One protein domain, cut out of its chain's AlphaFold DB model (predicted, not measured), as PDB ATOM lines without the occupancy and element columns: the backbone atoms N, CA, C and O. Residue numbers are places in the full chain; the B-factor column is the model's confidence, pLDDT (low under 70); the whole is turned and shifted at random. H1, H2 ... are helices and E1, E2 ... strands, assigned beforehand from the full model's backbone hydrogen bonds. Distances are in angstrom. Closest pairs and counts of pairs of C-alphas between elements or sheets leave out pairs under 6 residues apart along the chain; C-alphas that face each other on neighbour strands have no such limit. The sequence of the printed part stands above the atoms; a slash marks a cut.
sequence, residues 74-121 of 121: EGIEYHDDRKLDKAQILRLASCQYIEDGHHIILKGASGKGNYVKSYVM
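This is residues 74 to 121 of the 121 residues of the protein "IstB_IS21 domain-containing protein" of Acetobacterium wieringae (UniProt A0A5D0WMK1). Read along the printed part and you will see one open, C-shaped turn of chain: an unnamed first stretch, residues 74 to 85, and the helix H1 make one long side, the short helix H2 sits at the bend at one end, and a hairpin of two strands, E1 and E2, makes the opposite long side. Residues 74 to 85 run out to Asp 81 at the far end from H2 and then fold back to H1, and E2 is the strand of the hairpin that is near H1. The printed part has 48 residues, with two named helices and two named strands in the order H1, H2, E1, E2; the sheet has the order E1, E2 and is antiparallel. The class is mixed, helices and strands, though under half of the residues, 23 of 48, are in named elements. The whole is only just compact, close to loose, with a radius of gyration of the C-alphas of 11.5 A and spans of 32 by 23 by 13 A.

Start at Glu 74 and go through residues 74 to 85, where there is no named element, until you reach H1, residues 86 to 93. A tight link of 2 residues leads from there to H2, residues 96 to 99, and these two helices meet only through their link. In H1 every pair of O i and N i+4 is within hydrogen-bond range; H2, with 4 residues, is too short for any such pair, but its 1 pair of O i and N i+3 is within range. Go on through a tight link of 4 residues to E1, residues 104 to 108, which is apart from H1. A short link of 6 residues then leads to E2, residues 115 to 120. E1 and E2 are a hairpin, antiparallel neighbours with 157 degrees between their N-to-C directions. Look at N 105 and O 119, 3.0 A apart, and at N 116 and O 107, 2.8 A apart, both within hydrogen-bond range. The C-alphas of Leu 106 and Ser 118 face each other at 4.9 A. H1 and E2 are near each other, with 5 pairs of C-alphas within 10 A and no pair within 8 A. H2 and E2 have 1 pair of C-alphas within 8 A: the closest are those of Tyr 97 and Val 120, 7.9 A apart.

Find C-alpha 86 at (44.523, -23.224, 27.166); from there H1, the longest helix by residues, runs 10.4 A to the C-alpha of Ala 93. H2 goes from Gln 96 to Glu 99, where you will find the C-alpha at (25.753, -26.030, 17.214). E1 runs 13.1 A from Ile 104 to Gly 108. E2, the longest strand by residues, runs 13.9 A from Tyr 115 to Val 120, and its last C-alpha is at (34.290, -16.447, 17.413).

The two C-alphas farthest apart are those of Asp 81 and Glu 99, at 32.3 A. From the first printed C-alpha, that of Glu 74, to the last, that of Met 121, it is 25.8 A. The printed part has no cut, none of the links between named elements is long, and Met 121 is the chain's last residue. In the B-factor column the mean pLDDT of the printed part is 78.1. Look there at residues 109 to 121, of which 115 to 120 belong to E2: these 13 residues are under 70, where the model's confidence is low, and the mean of E2 is 54.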
ATOM      1  N   GLU A  74      44.876 -33.325  24.147       88.94
ATOM      2  CA  GLU A  74      45.749 -33.703  25.257       88.94
ATOM      3  C   GLU A  74      47.231 -33.615  24.879       88.94
ATOM      4  O   GLU A  74      48.062 -33.335  25.738       88.94
ATOM      5  N   GLY A  75      47.558 -33.809  23.598       88.19
ATOM      6  CA  GLY A  75      48.912 -33.680  23.062       88.19
ATOM      7  C   GLY A  75      49.372 -32.236  22.832       88.19
ATOM      8  O   GLY A  75      50.475 -32.021  22.334       88.19
ATOM      9  N   ILE A  76      48.550 -31.229  23.150       87.25
ATOM     10  CA  ILE A  76      48.927 -29.824  22.956       87.25
ATOM     11  C   ILE A  76      49.904 -29.387  24.049       87.25
ATOM     12  O   ILE A  76      49.559 -29.285  25.225       87.25
ATOM     13  N   GLU A  77      51.114 -29.028  23.628       86.50
ATOM     14  CA  GLU A  77      52.113 -28.406  24.496       86.50
ATOM     15  C   GLU A  77      51.915 -26.882  24.577       86.50
ATOM     16  O   GLU A  77      52.010 -26.167  23.571       86.50
ATOM     17  N   TYR A  78      51.658 -26.381  25.788       84.69
ATOM     18  CA  TYR A  78      51.400 -24.967  26.086       84.69
ATOM     19  C   TYR A  78      52.671 -24.249  26.561       84.69
ATOM     20  O   TYR A  78      52.742 -23.797  27.700       84.69
ATOM     21  N   HIS A  79      53.683 -24.164  25.696       83.19
ATOM     22  CA  HIS A  79      54.892 -23.379  25.976       83.19
ATOM     23  C   HIS A  79      54.592 -21.871  25.962       83.19
ATOM     24  O   HIS A  79      53.793 -21.397  25.144       83.19
ATOM     25  N   ASP A  80      55.256 -21.107  26.834       77.69
ATOM     26  CA  ASP A  80      55.022 -19.664  27.017       77.69
ATOM     27  C   ASP A  80      55.256 -18.838  25.735       77.69
ATOM     28  O   ASP A  80      54.597 -17.823  25.488       77.69
ATOM     29  N   ASP A  81      56.166 -19.286  24.870       79.19
ATOM     30  CA  ASP A  81      56.520 -18.629  23.610       79.19
ATOM     31  C   ASP A  81      55.451 -18.794  22.511       79.19
ATOM     32  O   ASP A  81      55.359 -17.956  21.604       79.19
ATOM     33  N   ARG A  82      54.596 -19.824  22.605       73.44
ATOM     34  CA  ARG A  82      53.512 -20.096  21.643       73.44
ATOM     35  C   ARG A  82      52.310 -19.174  21.815       73.44
ATOM     36  O   ARG A  82      51.550 -19.002  20.861       73.44
ATOM     37  N   LYS A  83      52.151 -18.567  22.999       76.81
ATOM     38  CA  LYS A  83      51.035 -17.665  23.349       76.81
ATOM     39  C   LYS A  83      49.653 -18.290  23.091       76.81
ATOM     40  O   LYS A  83      48.756 -17.620  22.581       76.81
ATOM     41  N   LEU A  84      49.495 -19.576  23.415       79.94
ATOM     42  CA  LEU A  84      48.227 -20.304  23.302       79.94
ATOM     43  C   LEU A  84      47.425 -20.202  24.603       79.94
ATOM     44  O   LEU A  84      47.916 -20.575  25.667       79.94
ATOM     45  N   ASP A  85      46.173 -19.754  24.516       85.31
ATOM     46  CA  ASP A  85      45.249 -19.761  25.651       85.31
ATOM     47  C   ASP A  85      44.611 -21.152  25.809       85.31
ATOM     48  O   ASP A  85      43.728 -21.550  25.043       85.31
ATOM     49  N   LYS A  86      45.045 -21.891  26.836       86.50
ATOM     50  CA  LYS A  86      44.523 -23.224  27.166       86.50
ATOM     51  C   LYS A  86      43.015 -23.233  27.412       86.50
ATOM     52  O   LYS A  86      42.341 -24.166  26.981       86.50
ATOM     53  N   ALA A  87      42.471 -22.212  28.075       89.19
ATOM     54  CA  ALA A  87      41.040 -22.147  28.356       89.19
ATOM     55  C   ALA A  87      40.235 -21.952  27.065       89.19
ATOM     56  O   ALA A  87      39.173 -22.558  26.895       89.19
ATOM     57  N   GLN A  88      40.755 -21.149  26.132       87.44
ATOM     58  CA  GLN A  88      40.145 -20.979  24.815       87.44
ATOM     59  C   GLN A  88      40.186 -22.281  24.006       87.44
ATOM     60  O   GLN A  88      39.151 -22.692  23.485       87.44
ATOM     61  N   ILE A  89      41.336 -22.958  23.933       88.62
ATOM     62  CA  ILE A  89      41.470 -24.222  23.193       88.62
ATOM     63  C   ILE A  89      40.505 -25.285  23.726       88.62
ATOM     64  O   ILE A  89      39.797 -25.905  22.937       88.62
ATOM     65  N   LEU A  90      40.409 -25.452  25.048       90.25
ATOM     66  CA  LEU A  90      39.474 -26.411  25.651       90.25
ATOM     67  C   LEU A  90      38.011 -26.064  25.358       90.25
ATOM     68  O   LEU A  90      37.204 -26.958  25.111       90.25
ATOM     69  N   ARG A  91      37.660 -24.774  25.323       90.19
ATOM     70  CA  ARG A  91      36.314 -24.343  24.929       90.19
ATOM     71  C   ARG A  91      36.017 -24.703  23.477       90.19
ATOM     72  O   ARG A  91      34.949 -25.235  23.199       90.19
ATOM     73  N   LEU A  92      36.952 -24.455  22.561       90.38
ATOM     74  CA  LEU A  92      36.786 -24.812  21.149       90.38
ATOM     75  C   LEU A  92      36.741 -26.332  20.941       90.38
ATOM     76  O   LEU A  92      35.979 -26.802  20.104       90.38
ATOM     77  N   ALA A  93      37.491 -27.101  21.733       91.31
ATOM     78  CA  ALA A  93      37.495 -28.563  21.685       91.31
ATOM     79  C   ALA A  93      36.130 -29.197  22.007       91.31
ATOM     80  O   ALA A  93      35.876 -30.323  21.588       91.31
ATOM     81  N   SER A  94      35.234 -28.479  22.697       92.62
ATOM     82  CA  SER A  94      33.851 -28.932  22.927       92.62
ATOM     83  C   SER A  94      32.992 -28.962  21.658       92.62
ATOM     84  O   SER A  94      31.927 -29.567  21.664       92.62
ATOM     85  N   CYS A  95      33.430 -28.300  20.581       91.56
ATOM     86  CA  CYS A  95      32.678 -28.138  19.336       91.56
ATOM     87  C   CYS A  95      31.321 -27.417  19.466       91.56
ATOM     88  O   CYS A  95      30.590 -27.360  18.482       91.56
ATOM     89  N   GLN A  96      31.015 -26.783  20.608       92.31
ATOM     90  CA  GLN A  96      29.751 -26.058  20.820       92.31
ATOM     91  C   GLN A  96      29.502 -24.961  19.771       92.31
ATOM     92  O   GLN A  96      28.376 -24.734  19.347       92.31
ATOM     93  N   TYR A  97      30.572 -24.331  19.275       91.00
ATOM     94  CA  TYR A  97      30.494 -23.315  18.223       91.00
ATOM     95  C   TYR A  97      29.836 -23.824  16.926       91.00
ATOM     96  O   TYR A  97      29.312 -23.018  16.167       91.00
ATOM     97  N   ILE A  98      29.849 -25.138  16.663       91.75
ATOM     98  CA  ILE A  98      29.180 -25.737  15.500       91.75
ATOM     99  C   ILE A  98      27.661 -25.692  15.686       91.75
ATOM    100  O   ILE A  98      26.945 -25.333  14.755       91.75
ATOM    101  N   GLU A  99      27.181 -26.048  16.878       93.56
ATOM    102  CA  GLU A  99      25.753 -26.030  17.214       93.56
ATOM    103  C   GLU A  99      25.217 -24.600  17.284       93.56
ATOM    104  O   GLU A  99      24.137 -24.318  16.771       93.56
ATOM    105  N   ASP A 100      26.013 -23.688  17.844       91.94
ATOM    106  CA  ASP A 100      25.664 -22.273  17.964       91.94
ATOM    107  C   ASP A 100      25.760 -21.518  16.621       91.94
ATOM    108  O   ASP A 100      25.341 -20.366  16.521       91.94
ATOM    109  N   GLY A 101      26.324 -22.144  15.580       91.25
ATOM    110  CA  GLY A 101      26.523 -21.526  14.268       91.25
ATOM    111  C   GLY A 101      27.614 -20.449  14.236       91.25
ATOM    112  O   GLY A 101      27.618 -19.620  13.328       91.25
ATOM    113  N   HIS A 102      28.538 -20.460  15.196       89.88
ATOM    114  CA  HIS A 102      29.623 -19.489  15.282       89.88
ATOM    115  C   HIS A 102      30.833 -19.872  14.416       89.88
ATOM    116  O   HIS A 102      31.254 -21.032  14.341       89.88
ATOM    117  N   HIS A 103      31.472 -18.873  13.814       86.69
ATOM    118  CA  HIS A 103      32.651 -19.067  12.971       86.69
ATOM    119  C   HIS A 103      33.953 -18.909  13.753       86.69
ATOM    120  O   HIS A 103      34.115 -17.948  14.495       86.69
ATOM    121  N   ILE A 104      34.928 -19.796  13.518       86.31
ATOM    122  CA  ILE A 104      36.288 -19.672  14.066       86.31
ATOM    123  C   ILE A 104      37.229 -19.105  13.004       86.31
ATOM    124  O   ILE A 104      37.443 -19.718  11.960       86.31
ATOM    125  N   ILE A 105      37.869 -17.975  13.307       83.88
ATOM    126  CA  ILE A 105      38.912 -17.387  12.454       83.88
ATOM    127  C   ILE A 105      40.281 -17.575  13.100       83.88
ATOM    128  O   ILE A 105      40.587 -16.904  14.081       83.88
ATOM    129  N   LEU A 106      41.129 -18.434  12.531       79.12
ATOM    130  CA  LEU A 106      42.503 -18.647  12.998       79.12
ATOM    131  C   LEU A 106      43.462 -17.618  12.382       79.12
ATOM    132  O   LEU A 106      43.643 -17.575  11.166       79.12
ATOM    133  N   LYS A 107      44.121 -16.805  13.219       76.31
ATOM    134  CA  LYS A 107      45.120 -15.812  12.782       76.31
ATOM    135  C   LYS A 107      46.515 -16.150  13.308       76.31
ATOM    136  O   LYS A 107      46.705 -16.283  14.516       76.31
ATOM    137  N   GLY A 108      47.514 -16.200  12.426       72.12
ATOM    138  CA  GLY A 108      48.911 -16.465  12.784       72.12
ATOM    139  C   GLY A 108      49.888 -16.110  11.663       72.12
ATOM    140  O   GLY A 108      49.481 -15.898  10.522       72.12
ATOM    141  N   ALA A 109      51.181 -16.024  11.991       67.94
ATOM    142  CA  ALA A 109      52.231 -15.925  10.980       67.94
ATOM    143  C   ALA A 109      52.322 -17.253  10.210       67.94
ATOM    144  O   ALA A 109      52.334 -18.325  10.819       67.94
ATOM    145  N   SER A 110      52.387 -17.180   8.879       64.25
ATOM    146  CA  SER A 110      52.473 -18.369   8.026       64.25
ATOM    147  C   SER A 110      53.709 -19.217   8.362       64.25
ATOM    148  O   SER A 110      54.762 -18.683   8.712       64.25
ATOM    149  N   GLY A 111      53.579 -20.542   8.270       57.06
ATOM    150  CA  GLY A 111      54.702 -21.483   8.354       57.06
ATOM    151  C   GLY A 111      55.217 -21.838   9.755       57.06
ATOM    152  O   GLY A 111      56.142 -22.637   9.846       57.06
ATOM    153  N   LYS A 112      54.644 -21.301  10.845       59.81
ATOM    154  CA  LYS A 112      55.075 -21.632  12.226       59.81
ATOM    155  C   LYS A 112      54.093 -22.483  13.036       59.81
ATOM    156  O   LYS A 112      54.411 -22.848  14.158       59.81
ATOM    157  N   GLY A 113      52.885 -22.741  12.527       57.66
ATOM    158  CA  GLY A 113      51.845 -23.479  13.265       57.66
ATOM    159  C   GLY A 113      51.324 -22.775  14.533       57.66
ATOM    160  O   GLY A 113      50.522 -23.345  15.266       57.66
ATOM    161  N   ASN A 114      51.753 -21.535  14.788       56.81
ATOM    162  CA  ASN A 114      51.326 -20.727  15.927       56.81
ATOM    163  C   ASN A 114      50.166 -19.818  15.497       56.81
ATOM    164  O   ASN A 114      50.377 -18.746  14.921       56.81
ATOM    165  N   TYR A 115      48.936 -20.258  15.765       61.66
ATOM    166  CA  TYR A 115      47.731 -19.441  15.617       61.66
ATOM    167  C   TYR A 115      47.476 -18.726  16.945       61.66
ATOM    168  O   TYR A 115      47.218 -19.356  17.962       61.66
ATOM    169  N   VAL A 116      47.621 -17.403  16.941       51.25
ATOM    170  CA  VAL A 116      47.715 -16.574  18.154       51.25
ATOM    171  C   VAL A 116      46.344 -16.055  18.597       51.25
ATOM    172  O   VAL A 116      46.182 -15.643  19.741       51.25
ATOM    173  N   LYS A 117      45.341 -16.048  17.709       50.91
ATOM    174  CA  LYS A 117      43.970 -15.643  18.048       50.91
ATOM    175  C   LYS A 117      42.945 -16.426  17.244       50.91
ATOM    176  O   LYS A 117      43.087 -16.533  16.025       50.91
ATOM    177  N   SER A 118      41.905 -16.888  17.935       53.56
ATOM    178  CA  SER A 118      40.620 -17.225  17.331       53.56
ATOM    179  C   SER A 118      39.610 -16.114  17.631       53.56
ATOM    180  O   SER A 118      39.491 -15.683  18.778       53.56
ATOM    181  N   TYR A 119      38.930 -15.608  16.601       52.75
ATOM    182  CA  TYR A 119      37.691 -14.847  16.785       52.75
ATOM    183  C   TYR A 119      36.530 -15.808  16.577       52.75
ATOM    184  O   TYR A 119      36.537 -16.547  15.593       52.75
ATOM    185  N   VAL A 120      35.594 -15.797  17.521       53.03
ATOM    186  CA  VAL A 120      34.290 -16.447  17.413       53.03
ATOM    187  C   VAL A 120      33.321 -15.330  17.033       53.03
ATOM    188  O   VAL A 120      33.153 -14.406  17.831       53.03
ATOM    189  N   MET A 121      32.814 -15.339  15.798       48.53
ATOM    190  CA  MET A 121      31.717 -14.459  15.363       48.53
ATOM    191  C   MET A 121      30.422 -15.252  15.336       48.53
ATOM    192  O   MET A 121      30.490 -16.417  14.880       48.53
TER     193      MET A 121